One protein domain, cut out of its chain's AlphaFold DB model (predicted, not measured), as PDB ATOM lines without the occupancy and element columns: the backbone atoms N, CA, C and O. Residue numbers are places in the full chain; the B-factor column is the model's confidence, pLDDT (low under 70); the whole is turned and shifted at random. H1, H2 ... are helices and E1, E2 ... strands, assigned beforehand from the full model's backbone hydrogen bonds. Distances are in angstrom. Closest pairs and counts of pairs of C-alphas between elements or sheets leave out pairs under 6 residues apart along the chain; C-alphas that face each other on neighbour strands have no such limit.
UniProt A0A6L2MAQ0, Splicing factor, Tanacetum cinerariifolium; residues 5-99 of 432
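This is residues 5 to 99 of the 432 residues of the protein "Splicing factor" of Tanacetum cinerariifolium (UniProt A0A6L2MAQ0). What is the main shape? A strongly twisted sheet, E4 E1 E6 E5, has two helices over one face, H3 along its strands and H1 across them; short H2 is on the other face, and the small hairpin E2 and E3 turns off beyond the end of E1. What is printed? The 95 residues include three named helices and six named strands, in the order E1 E2 E3 E4 H1 E5 H2 H3 E6; class and main sheet are mixed. The whole is compact, with radius of gyration of the C-alphas 12.3 A and spans of 36 by 27 by 22 A.

How do the strands pair? Within hydrogen-bond range, N 9 and O 95 (2.8 A) join parallel E1, residues 5 to 10, and E6, residues 92 to 98; N 8 and O 27 (2.7 A) join E1 and antiparallel E4, residues 25 to 32; N 96 and O 58 (2.7 A) join E6 and antiparallel E5, residues 56 to 61. In the hairpin E2, residues 13 to 15, and E3, residues 20 to 22, N 15 and O 20 are 2.9 A apart. Where are the helices? H3, residues 76 to 88, is over E6 and E5 at a height over the sheet of 9.3 A; its closest C-alphas to E6 are Ser 86 and Lys 92, 5.1 A. H1, residues 39 to 49, is on the same face at 9.9 A, and H2, residues 66 to 69, on the opposite face. What of their backbones? Every O i to N i+4 pair is within range in H1 and H3; H2 is too short for one.

Where are the ends? E1 begins at C-alpha 5 (-22.799, 39.409, 6.347), and E6 ends at C-alpha 98 (-9.464, 51.389, -2.799). Which are longest? E6 measures 20.3 A, E4 19.2 A and H3 18.3 A.

How large is it? The two C-alphas farthest apart, those of Asp 17 and Asn 36, are 38.0 A apart. Is anything broken or uncertain? The printed part has no cut and no long link; only residue 23 is under pLDDT 70.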
ATOM      1  N   CYS A   5     -24.201  39.804   6.323       89.56
ATOM      2  CA  CYS A   5     -22.799  39.409   6.347       89.56
ATOM      3  C   CYS A   5     -22.054  40.170   5.245       89.56
ATOM      4  O   CYS A   5     -22.394  40.050   4.063       89.56
ATOM      5  N   ILE A   6     -21.067  40.969   5.646       92.06
ATOM      6  CA  ILE A   6     -20.238  41.775   4.750       92.06
ATOM      7  C   ILE A   6     -18.860  41.129   4.685       92.06
ATOM      8  O   ILE A   6     -18.219  40.931   5.715       92.06
ATOM      9  N   THR A   7     -18.408  40.810   3.477       92.19
ATOM     10  CA  THR A   7     -17.024  40.391   3.227       92.19
ATOM     11  C   THR A   7     -16.252  41.603   2.726       92.19
ATOM     12  O   THR A   7     -16.566  42.122   1.660       92.19
ATOM     13  N   ILE A   8     -15.310  42.094   3.523       92.06
ATOM     14  CA  ILE A   8     -14.507  43.286   3.262       92.06
ATOM     15  C   ILE A   8     -13.157  42.840   2.710       92.06
ATOM     16  O   ILE A   8     -12.384  42.194   3.411       92.06
ATOM     17  N   HIS A   9     -12.891  43.200   1.465       91.62
ATOM     18  CA  HIS A   9     -11.619  43.040   0.782       91.62
ATOM     19  C   HIS A   9     -10.855  44.361   0.879       91.62
ATOM     20  O   HIS A   9     -11.350  45.395   0.411       91.62
ATOM     21  N   HIS A  10      -9.691  44.338   1.521       89.81
ATOM     22  CA  HIS A  10      -8.898  45.536   1.789       89.81
ATOM     23  C   HIS A  10      -7.388  45.272   1.689       89.81
ATOM     24  O   HIS A  10      -6.953  44.138   1.490       89.81
ATOM     25  N   GLU A  11      -6.602  46.350   1.770       79.75
ATOM     26  CA  GLU A  11      -5.130  46.367   1.700       79.75
ATOM     27  C   GLU A  11      -4.527  46.008   0.335       79.75
ATOM     28  O   GLU A  11      -3.348  45.675   0.223       79.75
ATOM     29  N   ASP A  12      -5.324  46.179  -0.720       76.69
ATOM     30  CA  ASP A  12      -5.033  45.624  -2.034       76.69
ATOM     31  C   ASP A  12      -5.161  46.601  -3.209       76.69
ATOM     32  O   ASP A  12      -5.477  47.786  -3.045       76.69
ATOM     33  N   ILE A  13      -4.893  46.089  -4.417       83.69
ATOM     34  CA  ILE A  13      -4.903  46.841  -5.676       83.69
ATOM     35  C   ILE A  13      -5.920  46.229  -6.647       83.69
ATOM     36  O   ILE A  13      -5.959  45.016  -6.855       83.69
ATOM     37  N   PHE A  14      -6.708  47.091  -7.295       88.50
ATOM     38  CA  PHE A  14      -7.485  46.699  -8.472       88.50
ATOM     39  C   PHE A  14      -6.560  46.576  -9.690       88.50
ATOM     40  O   PHE A  14      -5.932  47.562 -10.085       88.50
ATOM     41  N   SER A  15      -6.507  45.389 -10.287       84.62
ATOM     42  CA  SER A  15      -5.817  45.101 -11.549       84.62
ATOM     43  C   SER A  15      -6.796  45.228 -12.715       84.62
ATOM     44  O   SER A  15      -7.940  44.801 -12.592       84.62
ATOM     45  N   TYR A  16      -6.350  45.769 -13.850       83.19
ATOM     46  CA  TYR A  16      -7.127  45.836 -15.095       83.19
ATOM     47  C   TYR A  16      -6.698  44.720 -16.068       83.19
ATOM     48  O   TYR A  16      -5.569  44.238 -15.987       83.19
ATOM     49  N   ASP A  17      -7.600  44.336 -16.979       79.62
ATOM     50  CA  ASP A  17      -7.437  43.288 -18.004       79.62
ATOM     51  C   ASP A  17      -7.200  41.847 -17.496       79.62
ATOM     52  O   ASP A  17      -6.110  41.288 -17.680       79.62
ATOM     53  N   PRO A  18      -8.229  41.161 -16.952       79.62
ATOM     54  CA  PRO A  18      -9.581  41.627 -16.605       79.62
ATOM     55  C   PRO A  18      -9.642  42.285 -15.215       79.62
ATOM     56  O   PRO A  18      -8.791  42.017 -14.363       79.62
ATOM     57  N   LEU A  19     -10.670  43.115 -14.966       86.06
ATOM     58  CA  LEU A  19     -10.826  43.788 -13.670       86.06
ATOM     59  C   LEU A  19     -10.907  42.763 -12.533       86.06
ATOM     60  O   LEU A  19     -11.849  41.975 -12.449       86.06
ATOM     61  N   SER A  20      -9.926  42.813 -11.645       86.44
ATOM     62  CA  SER A  20      -9.785  41.893 -10.520       86.44
ATOM     63  C   SER A  20      -9.247  42.620  -9.294       86.44
ATOM     64  O   SER A  20      -8.650  43.692  -9.397       86.44
ATOM     65  N   TYR A  21      -9.508  42.051  -8.119       87.62
ATOM     66  CA  TYR A  21      -8.984  42.527  -6.844       87.62
ATOM     67  C   TYR A  21      -8.001  41.474  -6.333       87.62
ATOM     68  O   TYR A  21      -8.410  40.401  -5.881       87.62
ATOM     69  N   ASP A  22      -6.710  41.734  -6.526       79.69
ATOM     70  CA  ASP A  22      -5.652  40.744  -6.340       79.69
ATOM     71  C   ASP A  22      -4.794  41.061  -5.121       79.69
ATOM     72  O   ASP A  22      -4.134  42.099  -5.140       79.69
ATOM     73  N   CYS A  23      -4.620  40.059  -4.234       66.94
ATOM     74  CA  CYS A  23      -3.621  39.972  -3.144       66.94
ATOM     75  C   CYS A  23      -4.029  40.284  -1.688       66.94
ATOM     76  O   CYS A  23      -3.130  40.254  -0.846       66.94
ATOM     77  N   GLY A  24      -5.312  40.462  -1.389       71.00
ATOM     78  CA  GLY A  24      -5.718  41.277  -0.244       71.00
ATOM     79  C   GLY A  24      -6.224  40.503   0.939       71.00
ATOM     80  O   GLY A  24      -6.563  39.316   0.845       71.00
ATOM     81  N   ASP A  25      -6.301  41.219   2.051       81.00
ATOM     82  CA  ASP A  25      -6.867  40.685   3.270       81.00
ATOM     83  C   ASP A  25      -8.390  40.726   3.195       81.00
ATOM     84  O   ASP A  25      -9.018  41.621   2.620       81.00
ATOM     85  N   VAL A  26      -8.988  39.670   3.739       88.81
ATOM     86  CA  VAL A  26     -10.428  39.455   3.712       88.81
ATOM     87  C   VAL A  26     -10.926  39.378   5.140       88.81
ATOM     88  O   VAL A  26     -10.645  38.419   5.862       88.81
ATOM     89  N   GLU A  27     -11.711  40.373   5.531       87.88
ATOM     90  CA  GLU A  27     -12.413  40.388   6.805       87.88
ATOM     91  C   GLU A  27     -13.893  40.091   6.603       87.88
ATOM     92  O   GLU A  27     -14.555  40.653   5.736       87.88
ATOM     93  N   VAL A  28     -14.441  39.200   7.425       89.44
ATOM     94  CA  VAL A  28     -15.866  38.868   7.390       89.44
ATOM     95  C   VAL A  28     -16.526  39.455   8.624       89.44
ATOM     96  O   VAL A  28     -16.244  39.040   9.749       89.44
ATOM     97  N   VAL A  29     -17.430  40.407   8.408       87.38
ATOM     98  CA  VAL A  29     -18.230  41.016   9.467       87.38
ATOM     99  C   VAL A  29     -19.639  40.443   9.397       87.38
ATOM    100  O   VAL A  29     -20.405  40.708   8.468       87.38
ATOM    101  N   GLU A  30     -19.982  39.623  10.386       87.31
ATOM    102  CA  GLU A  30     -21.295  38.992  10.488       87.31
ATOM    103  C   GLU A  30     -22.276  39.834  11.309       87.31
ATOM    104  O   GLU A  30     -21.899  40.542  12.239       87.31
ATOM    105  N   ASN A  31     -23.569  39.678  11.011       81.88
ATOM    106  CA  ASN A  31     -24.673  40.276  11.764       81.88
ATOM    107  C   ASN A  31     -24.632  41.809  11.855       81.88
ATOM    108  O   ASN A  31     -24.981  42.388  12.885       81.88
ATOM    109  N   VAL A  32     -24.253  42.471  10.761       82.94
ATOM    110  CA  VAL A  32     -24.236  43.932  10.692       82.94
ATOM    111  C   VAL A  32     -25.666  44.463  10.575       82.94
ATOM    112  O   VAL A  32     -26.397  44.111   9.644       82.94
ATOM    113  N   ASP A  33     -26.061  45.327  11.514       80.31
ATOM    114  CA  ASP A  33     -27.328  46.058  11.451       80.31
ATOM    115  C   ASP A  33     -27.170  47.330  10.608       80.31
ATOM    116  O   ASP A  33     -26.843  48.418  11.091       80.31
ATOM    117  N   LEU A  34     -27.380  47.179   9.302       78.81
ATOM    118  CA  LEU A  34     -27.325  48.296   8.363       78.81
ATOM    119  C   LEU A  34     -28.615  49.133   8.343       78.81
ATOM    120  O   LEU A  34     -28.621  50.188   7.718       78.81
ATOM    121  N   GLY A  35     -29.686  48.713   9.032       70.44
ATOM    122  CA  GLY A  35     -30.969  49.429   9.035       70.44
ATOM    123  C   GLY A  35     -30.903  50.804   9.707       70.44
ATOM    124  O   GLY A  35     -31.627  51.712   9.314       70.44
ATOM    125  N   ASN A  36     -29.989  50.967  10.668       73.75
ATOM    126  CA  ASN A  36     -29.743  52.214  11.404       73.75
ATOM    127  C   ASN A  36     -28.343  52.804  11.141       73.75
ATOM    128  O   ASN A  36     -27.857  53.638  11.911       73.75
ATOM    129  N   THR A  37     -27.658  52.350  10.089       84.50
ATOM    130  CA  THR A  37     -26.282  52.762   9.785       84.50
ATOM    131  C   THR A  37     -26.270  53.765   8.635       84.50
ATOM    132  O   THR A  37     -26.889  53.530   7.605       84.50
ATOM    133  N   SER A  38     -25.542  54.874   8.797       91.56
ATOM    134  CA  SER A  38     -25.238  55.805   7.703       91.56
ATOM    135  C   SER A  38     -23.942  55.421   6.993       91.56
ATOM    136  O   SER A  38     -23.064  54.772   7.574       91.56
ATOM    137  N   TYR A  39     -23.778  55.882   5.757       93.56
ATOM    138  CA  TYR A  39     -22.559  55.722   4.972       93.56
ATOM    139  C   TYR A  39     -21.340  56.258   5.725       93.56
ATOM    140  O   TYR A  39     -20.316  55.585   5.787       93.56
ATOM    141  N   GLU A  40     -21.456  57.414   6.384       91.62
ATOM    142  CA  GLU A  40     -20.361  57.965   7.192       91.62
ATOM    143  C   GLU A  40     -19.937  57.030   8.329       91.62
ATOM    144  O   GLU A  40     -18.750  56.934   8.654       91.62
ATOM    145  N   ARG A  41     -20.900  56.345   8.955       91.12
ATOM    146  CA  ARG A  41     -20.620  55.392  10.027       91.12
ATOM    147  C   ARG A  41     -19.978  54.123   9.480       91.12
ATOM    148  O   ARG A  41     -18.988  53.678  10.051       91.12
ATOM    149  N   LEU A  42     -20.491  53.583   8.375       91.19
ATOM    150  CA  LEU A  42     -19.888  52.432   7.700       91.19
ATOM    151  C   LEU A  42     -18.451  52.743   7.253       91.19
ATOM    152  O   LEU A  42     -17.543  51.969   7.528       91.19
ATOM    153  N   MET A  43     -18.229  53.913   6.655       92.00
ATOM    154  CA  MET A  43     -16.908  54.397   6.252       92.00
ATOM    155  C   MET A  43     -15.940  54.489   7.441       92.00
ATOM    156  O   MET A  43     -14.770  54.145   7.304       92.00
ATOM    157  N   LYS A  44     -16.399  54.936   8.619       90.69
ATOM    158  CA  LYS A  44     -15.565  54.946   9.837       90.69
ATOM    159  C   LYS A  44     -15.171  53.539  10.273       90.69
ATOM    160  O   LYS A  44     -14.001  53.326  10.551       90.69
ATOM    161  N   ILE A  45     -16.118  52.600  10.275       88.50
ATOM    162  CA  ILE A  45     -15.853  51.198  10.637       88.50
ATOM    163  C   ILE A  45     -14.823  50.593   9.678       88.50
ATOM    164  O   ILE A  45     -13.833  50.026  10.115       88.50
ATOM    165  N   VAL A  46     -15.001  50.785   8.370       90.50
ATOM    166  CA  VAL A  46     -14.072  50.246   7.365       90.50
ATOM    167  C   VAL A  46     -12.685  50.879   7.486       90.50
ATOM    168  O   VAL A  46     -11.685  50.179   7.378       90.50
ATOM    169  N   LYS A  47     -12.599  52.176   7.799       90.94
ATOM    170  CA  LYS A  47     -11.319  52.843   8.094       90.94
ATOM    171  C   LYS A  47     -10.617  52.308   9.339       90.94
ATOM    172  O   LYS A  47      -9.399  52.397   9.400       90.94
ATOM    173  N   GLU A  48     -11.354  51.803  10.326       88.25
ATOM    174  CA  GLU A  48     -10.770  51.171  11.515       88.25
ATOM    175  C   GLU A  48     -10.238  49.758  11.218       88.25
ATOM    176  O   GLU A  48      -9.312  49.317  11.893       88.25
ATOM    177  N   CYS A  49     -10.777  49.085  10.195       82.94
ATOM    178  CA  CYS A  49     -10.323  47.770   9.728       82.94
ATOM    179  C   CYS A  49      -9.096  47.822   8.798       82.94
ATOM    180  O   CYS A  49      -8.398  46.825   8.673       82.94
ATOM    181  N   CYS A  50      -8.829  48.953   8.138       85.56
ATOM    182  CA  CYS A  50      -7.774  49.056   7.122       85.56
ATOM    183  C   CYS A  50      -6.495  49.708   7.669       85.56
ATOM    184  O   CYS A  50      -6.555  50.771   8.294       85.56
ATOM    185  N   LEU A  51      -5.319  49.165   7.333       84.88
ATOM    186  CA  LEU A  51      -4.037  49.819   7.639       84.88
ATOM    187  C   LEU A  51      -3.749  51.049   6.760       84.88
ATOM    188  O   LEU A  51      -3.079  51.989   7.202       84.88
ATOM    189  N   PHE A  52      -4.242  51.054   5.519       84.50
ATOM    190  CA  PHE A  52      -4.015  52.128   4.548       84.50
ATOM    191  C   PHE A  52      -5.209  53.092   4.441       84.50
ATOM    192  O   PHE A  52      -6.351  52.710   4.715       84.50
ATOM    193  N   PRO A  53      -4.985  54.352   4.010       87.81
ATOM    194  CA  PRO A  53      -6.063  55.313   3.799       87.81
ATOM    195  C   PRO A  53      -7.139  54.767   2.860       87.81
ATOM    196  O   PRO A  53      -6.835  54.302   1.768       87.81
ATOM    197  N   VAL A  54      -8.403  54.842   3.273       91.06
ATOM    198  CA  VAL A  54      -9.546  54.468   2.430       91.06
ATOM    199  C   VAL A  54      -9.932  55.659   1.557       91.06
ATOM    200  O   VAL A  54     -10.433  56.667   2.071       91.06
ATOM    201  N   HIS A  55      -9.687  55.537   0.256       91.06
ATOM    202  CA  HIS A  55     -10.014  56.537  -0.759       91.06
ATOM    203  C   HIS A  55     -11.338  56.230  -1.469       91.06
ATOM    204  O   HIS A  55     -12.114  57.156  -1.727       91.06
ATOM    205  N   GLY A  56     -11.642  54.952  -1.709       91.25
ATOM    206  CA  GLY A  56     -12.883  54.514  -2.347       91.25
ATOM    207  C   GLY A  56     -13.447  53.231  -1.742       91.25
ATOM    208  O   GLY A  56     -12.714  52.399  -1.213       91.25
ATOM    209  N   MET A  57     -14.769  53.075  -1.824       94.06
ATOM    210  CA  MET A  57     -15.484  51.857  -1.442       94.06
ATOM    211  C   MET A  57     -16.368  51.420  -2.604       94.06
ATOM    212  O   MET A  57     -17.066  52.240  -3.207       94.06
ATOM    213  N   TYR A  58     -16.352  50.129  -2.898       94.06
ATOM    214  CA  TYR A  58     -17.105  49.534  -3.991       94.06
ATOM    215  C   TYR A  58     -17.738  48.225  -3.539       94.06
ATOM    216  O   TYR A  58     -17.210  47.564  -2.656       94.06
ATOM    217  N   PHE A  59     -18.863  47.830  -4.118       94.12
ATOM    218  CA  PHE A  59     -19.555  46.611  -3.714       94.12
ATOM    219  C   PHE A  59     -20.121  45.836  -4.892       94.12
ATOM    220  O   PHE A  59     -20.480  46.411  -5.922       94.12
ATOM    221  N   CYS A  60     -20.255  44.527  -4.710       93.00
ATOM    222  CA  CYS A  60     -20.960  43.659  -5.638       93.00
ATOM    223  C   CYS A  60     -21.656  42.506  -4.895       93.00
ATOM    224  O   CYS A  60     -21.518  42.314  -3.683       93.00
ATOM    225  N   ALA A  61     -22.482  41.766  -5.632       88.94
ATOM    226  CA  ALA A  61     -23.099  40.553  -5.119       88.94
ATOM    227  C   ALA A  61     -22.032  39.469  -4.936       88.94
ATOM    228  O   ALA A  61     -21.101  39.377  -5.732       88.94
ATOM    229  N   SER A  62     -22.183  38.629  -3.913       83.50
ATOM    230  CA  SER A  62     -21.158  37.629  -3.620       83.50
ATOM    231  C   SER A  62     -20.976  36.637  -4.774       83.50
ATOM    232  O   SER A  62     -21.962  36.140  -5.329       83.50
ATOM    233  N   LYS A  63     -19.716  36.307  -5.088       75.81
ATOM    234  CA  LYS A  63     -19.310  35.375  -6.160       75.81
ATOM    235  C   LYS A  63     -19.695  35.807  -7.580       75.81
ATOM    236  O   LYS A  63     -19.806  34.956  -8.466       75.81
ATOM    237  N   VAL A  64     -19.923  37.098  -7.797       82.19
ATOM    238  CA  VAL A  64     -20.187  37.663  -9.124       82.19
ATOM    239  C   VAL A  64     -18.913  38.307  -9.667       82.19
ATOM    240  O   VAL A  64     -18.115  38.844  -8.907       82.19
ATOM    241  N   ASP A  65     -18.722  38.240 -10.987       81.12
ATOM    242  CA  ASP A  65     -17.579  38.856 -11.658       81.12
ATOM    243  C   ASP A  65     -17.535  40.371 -11.390       81.12
ATOM    244  O   ASP A  65     -18.490  41.108 -11.674       81.12
ATOM    245  N   ILE A  66     -16.422  40.820 -10.812       85.50
ATOM    246  CA  ILE A  66     -16.221  42.188 -10.333       85.50
ATOM    247  C   ILE A  66     -16.223  43.150 -11.527       85.50
ATOM    248  O   ILE A  66     -16.789  44.235 -11.430       85.50
ATOM    249  N   GLY A  67     -15.703  42.733 -12.687       79.56
ATOM    250  CA  GLY A  67     -15.611  43.587 -13.874       79.56
ATOM    251  C   GLY A  67     -16.933  44.178 -14.353       79.56
ATOM    252  O   GLY A  67     -16.946  45.299 -14.837       79.56
ATOM    253  N   LYS A  68     -18.063  43.485 -14.185       79.12
ATOM    254  CA  LYS A  68     -19.365  43.961 -14.700       79.12
ATOM    255  C   LYS A  68     -20.316  44.466 -13.627       79.12
ATOM    256  O   LYS A  68     -21.283  45.165 -13.924       79.12
ATOM    257  N   HIS A  69     -20.089  44.067 -12.381       85.31
ATOM    258  CA  HIS A  69     -21.078  44.224 -11.317       85.31
ATOM    259  C   HIS A  69     -20.581  45.037 -10.127       85.31
ATOM    260  O   HIS A  69     -21.324  45.190  -9.153       85.31
ATOM    261  N   LEU A  70     -19.365  45.578 -10.211       91.31
ATOM    262  CA  LEU A  70     -18.836  46.494  -9.218       91.31
ATOM    263  C   LEU A  70     -19.587  47.828  -9.261       91.31
ATOM    264  O   LEU A  70     -19.695  48.479 -10.299       91.31
ATOM    265  N   LYS A  71     -20.112  48.241  -8.111       92.62
ATOM    266  CA  LYS A  71     -20.835  49.504  -7.937       92.62
ATOM    267  C   LYS A  71     -20.116  50.380  -6.916       92.62
ATOM    268  O   LYS A  71     -19.603  49.845  -5.935       92.62
ATOM    269  N   PRO A  72     -20.075  51.705  -7.109       94.06
ATOM    270  CA  PRO A  72     -19.487  52.605  -6.126       94.06
ATOM    271  C   PRO A  72     -20.377  52.710  -4.882       94.06
ATOM    272  O   PRO A  72     -21.596  52.554  -4.973       94.06
ATOM    273  N   LEU A  73     -19.752  52.977  -3.734       94.62
ATOM    274  CA  LEU A  73     -20.408  53.299  -2.469       94.62
ATOM    275  C   LEU A  73     -19.846  54.619  -1.922       94.62
ATOM    276  O   LEU A  73     -18.748  54.663  -1.372       94.62
ATOM    277  N   ARG A  74     -20.594  55.705  -2.110       93.00
ATOM    278  CA  ARG A  74     -20.185  57.101  -1.883       93.00
ATOM    279  C   ARG A  74     -21.149  57.867  -0.982       93.00
ATOM    280  O   ARG A  74     -20.788  58.921  -0.465       93.00
ATOM    281  N   ASN A  75     -22.390  57.399  -0.856       94.06
ATOM    282  CA  ASN A  75     -23.466  58.090  -0.151       94.06
ATOM    283  C   ASN A  75     -24.515  57.107   0.405       94.06
ATOM    284  O   ASN A  75     -24.479  55.906   0.133       94.06
ATOM    285  N   ASP A  76     -25.475  57.634   1.170       92.69
ATOM    286  CA  ASP A  76     -26.544  56.839   1.793       92.69
ATOM    287  C   ASP A  76     -27.508  56.205   0.774       92.69
ATOM    288  O   ASP A  76     -28.091  55.155   1.038       92.69
ATOM    289  N   TYR A  77     -27.657  56.798  -0.415       93.06
ATOM    290  CA  TYR A  77     -28.465  56.215  -1.491       93.06
ATOM    291  C   TYR A  77     -27.832  54.922  -2.026       93.06
ATOM    292  O   TYR A  77     -28.497  53.894  -2.173       93.06
ATOM    293  N   GLU A  78     -26.522  54.938  -2.261       94.56
ATOM    294  CA  GLU A  78     -25.758  53.757  -2.657       94.56
ATOM    295  C   GLU A  78     -25.674  52.738  -1.514       94.56
ATOM    296  O   GLU A  78     -25.716  51.535  -1.772       94.56
ATOM    297  N   LEU A  79     -25.674  53.190  -0.255       93.12
ATOM    298  CA  LEU A  79     -25.800  52.306   0.906       93.12
ATOM    299  C   LEU A  79     -27.159  51.594   0.942       93.12
ATOM    300  O   LEU A  79     -27.212  50.394   1.205       93.12
ATOM    301  N   ALA A  80     -28.254  52.279   0.613       91.81
ATOM    302  CA  ALA A  80     -29.557  51.631   0.477       91.81
ATOM    303  C   ALA A  80     -29.544  50.569  -0.639       91.81
ATOM    304  O   ALA A  80     -30.089  49.476  -0.464       91.81
ATOM    305  N   ASN A  81     -28.857  50.840  -1.758       92.56
ATOM    306  CA  ASN A  81     -28.659  49.865  -2.835       92.56
ATOM    307  C   ASN A  81     -27.802  48.668  -2.393       92.56
ATOM    308  O   ASN A  81     -28.122  47.534  -2.747       92.56
ATOM    309  N   PHE A  82     -26.753  48.901  -1.605       92.44
ATOM    310  CA  PHE A  82     -25.921  47.867  -0.986       92.44
ATOM    311  C   PHE A  82     -26.736  46.964  -0.054       92.44
ATOM    312  O   PHE A  82     -26.691  45.737  -0.171       92.44
ATOM    313  N   VAL A  83     -27.561  47.559   0.811       91.44
ATOM    314  CA  VAL A  83     -28.462  46.830   1.713       91.44
ATOM    315  C   VAL A  83     -29.478  46.012   0.920       91.44
ATOM    316  O   VAL A  83     -29.629  44.816   1.175       91.44
ATOM    317  N   LYS A  84     -30.127  46.613  -0.082       91.44
ATOM    318  CA  LYS A  84     -31.071  45.909  -0.958       91.44
ATOM    319  C   LYS A  84     -30.403  44.715  -1.652       91.44
ATOM    320  O   LYS A  84     -30.912  43.601  -1.566       91.44
ATOM    321  N   LEU A  85     -29.227  44.933  -2.250       90.69
ATOM    322  CA  LEU A  85     -28.455  43.888  -2.923       90.69
ATOM    323  C   LEU A  85     -28.103  42.739  -1.970       90.69
ATOM    324  O   LEU A  85     -28.138  41.577  -2.370       90.69
ATOM    325  N   SER A  86     -27.788  43.045  -0.710       89.50
ATOM    326  CA  SER A  86     -27.481  42.018   0.281       89.50
ATOM    327  C   SER A  86     -28.688  41.117   0.564       89.50
ATOM    328  O   SER A  86     -28.533  39.897   0.594       89.50
ATOM    329  N   TYR A  87     -29.895  41.676   0.706       89.75
ATOM    330  CA  TYR A  87     -31.112  40.895   0.939       89.75
ATOM    331  C   TYR A  87     -31.472  40.027  -0.269       89.75
ATOM    332  O   TYR A  87     -31.792  38.849  -0.085       89.75
ATOM    333  N   ASP A  88     -31.330  40.573  -1.477       89.44
ATOM    334  CA  ASP A  88     -31.579  39.854  -2.730       89.44
ATOM    335  C   ASP A  88     -30.620  38.652  -2.896       89.44
ATOM    336  O   ASP A  88     -31.018  37.605  -3.406       89.44
ATOM    337  N   ASN A  89     -29.385  38.751  -2.382       86.50
ATOM    338  CA  ASN A  89     -28.352  37.707  -2.466       86.50
ATOM    339  C   ASN A  89     -28.207  36.847  -1.195       86.50
ATOM    340  O   ASN A  89     -27.159  36.247  -0.944       86.50
ATOM    341  N   GLY A  90     -29.255  36.758  -0.370       87.31
ATOM    342  CA  GLY A  90     -29.262  35.870   0.799       87.31
ATOM    343  C   GLY A  90     -28.495  36.407   2.014       87.31
ATOM    344  O   GLY A  90     -27.915  35.626   2.768       87.31
ATOM    345  N   CYS A  91     -28.535  37.726   2.218       88.62
ATOM    346  CA  CYS A  91     -27.868  38.482   3.289       88.62
ATOM    347  C   CYS A  91     -26.332  38.433   3.220       88.62
ATOM    348  O   CYS A  91     -25.669  38.473   4.256       88.62
ATOM    349  N   LYS A  92     -25.767  38.333   2.010       89.81
ATOM    350  CA  LYS A  92     -24.319  38.316   1.760       89.81
ATOM    351  C   LYS A  92     -23.949  39.336   0.696       89.81
ATOM    352  O   LYS A  92     -24.592  39.393  -0.351       89.81
ATOM    353  N   VAL A  93     -22.908  40.113   0.958       92.38
ATOM    354  CA  VAL A  93     -22.418  41.142   0.040       92.38
ATOM    355  C   VAL A  93     -20.907  41.292   0.178       92.38
ATOM    356  O   VAL A  93     -20.361  41.124   1.272       92.38
ATOM    357  N   GLU A  94     -20.242  41.575  -0.936       92.69
ATOM    358  CA  GLU A  94     -18.799  41.800  -0.988       92.69
ATOM    359  C   GLU A  94     -18.527  43.297  -1.130       92.69
ATOM    360  O   GLU A  94     -19.197  43.999  -1.893       92.69
ATOM    361  N   LEU A  95     -17.568  43.779  -0.349       93.62
ATOM    362  CA  LEU A  95     -17.152  45.167  -0.255       93.62
ATOM    363  C   LEU A  95     -15.651  45.238  -0.530       93.62
ATOM    364  O   LEU A  95     -14.878  44.561   0.130       93.62
ATOM    365  N   TYR A  96     -15.248  46.074  -1.473       93.44
ATOM    366  CA  TYR A  96     -13.881  46.247  -1.936       93.44
ATOM    367  C   TYR A  96     -13.405  47.663  -1.634       93.44
ATOM    368  O   TYR A  96     -14.127  48.638  -1.883       93.44
ATOM    369  N   VAL A  97     -12.191  47.778  -1.106       93.38
ATOM    370  CA  VAL A  97     -11.611  49.043  -0.652       93.38
ATOM    371  C   VAL A  97     -10.479  49.482  -1.580       93.38
ATOM    372  O   VAL A  97      -9.609  48.695  -1.941       93.38
ATOM    373  N   GLU A  98     -10.489  50.755  -1.968       91.94
ATOM    374  CA  GLU A  98      -9.464  51.389  -2.799       91.94
ATOM    375  C   GLU A  98      -8.600  52.330  -1.943       91.94
ATOM    376  O   GLU A  98      -9.128  53.134  -1.165       91.94
ATOM    377  N   HIS A  99      -7.272  52.206  -2.072       90.00
ATOM    378  CA  HIS A  99      -6.287  52.863  -1.200       90.00
ATOM    379  C   HIS A  99      -5.380  53.905  -1.876       90.00
ATOM    380  O   HIS A  99      -4.624  54.591  -1.189       90.00
TER     381      HIS A  99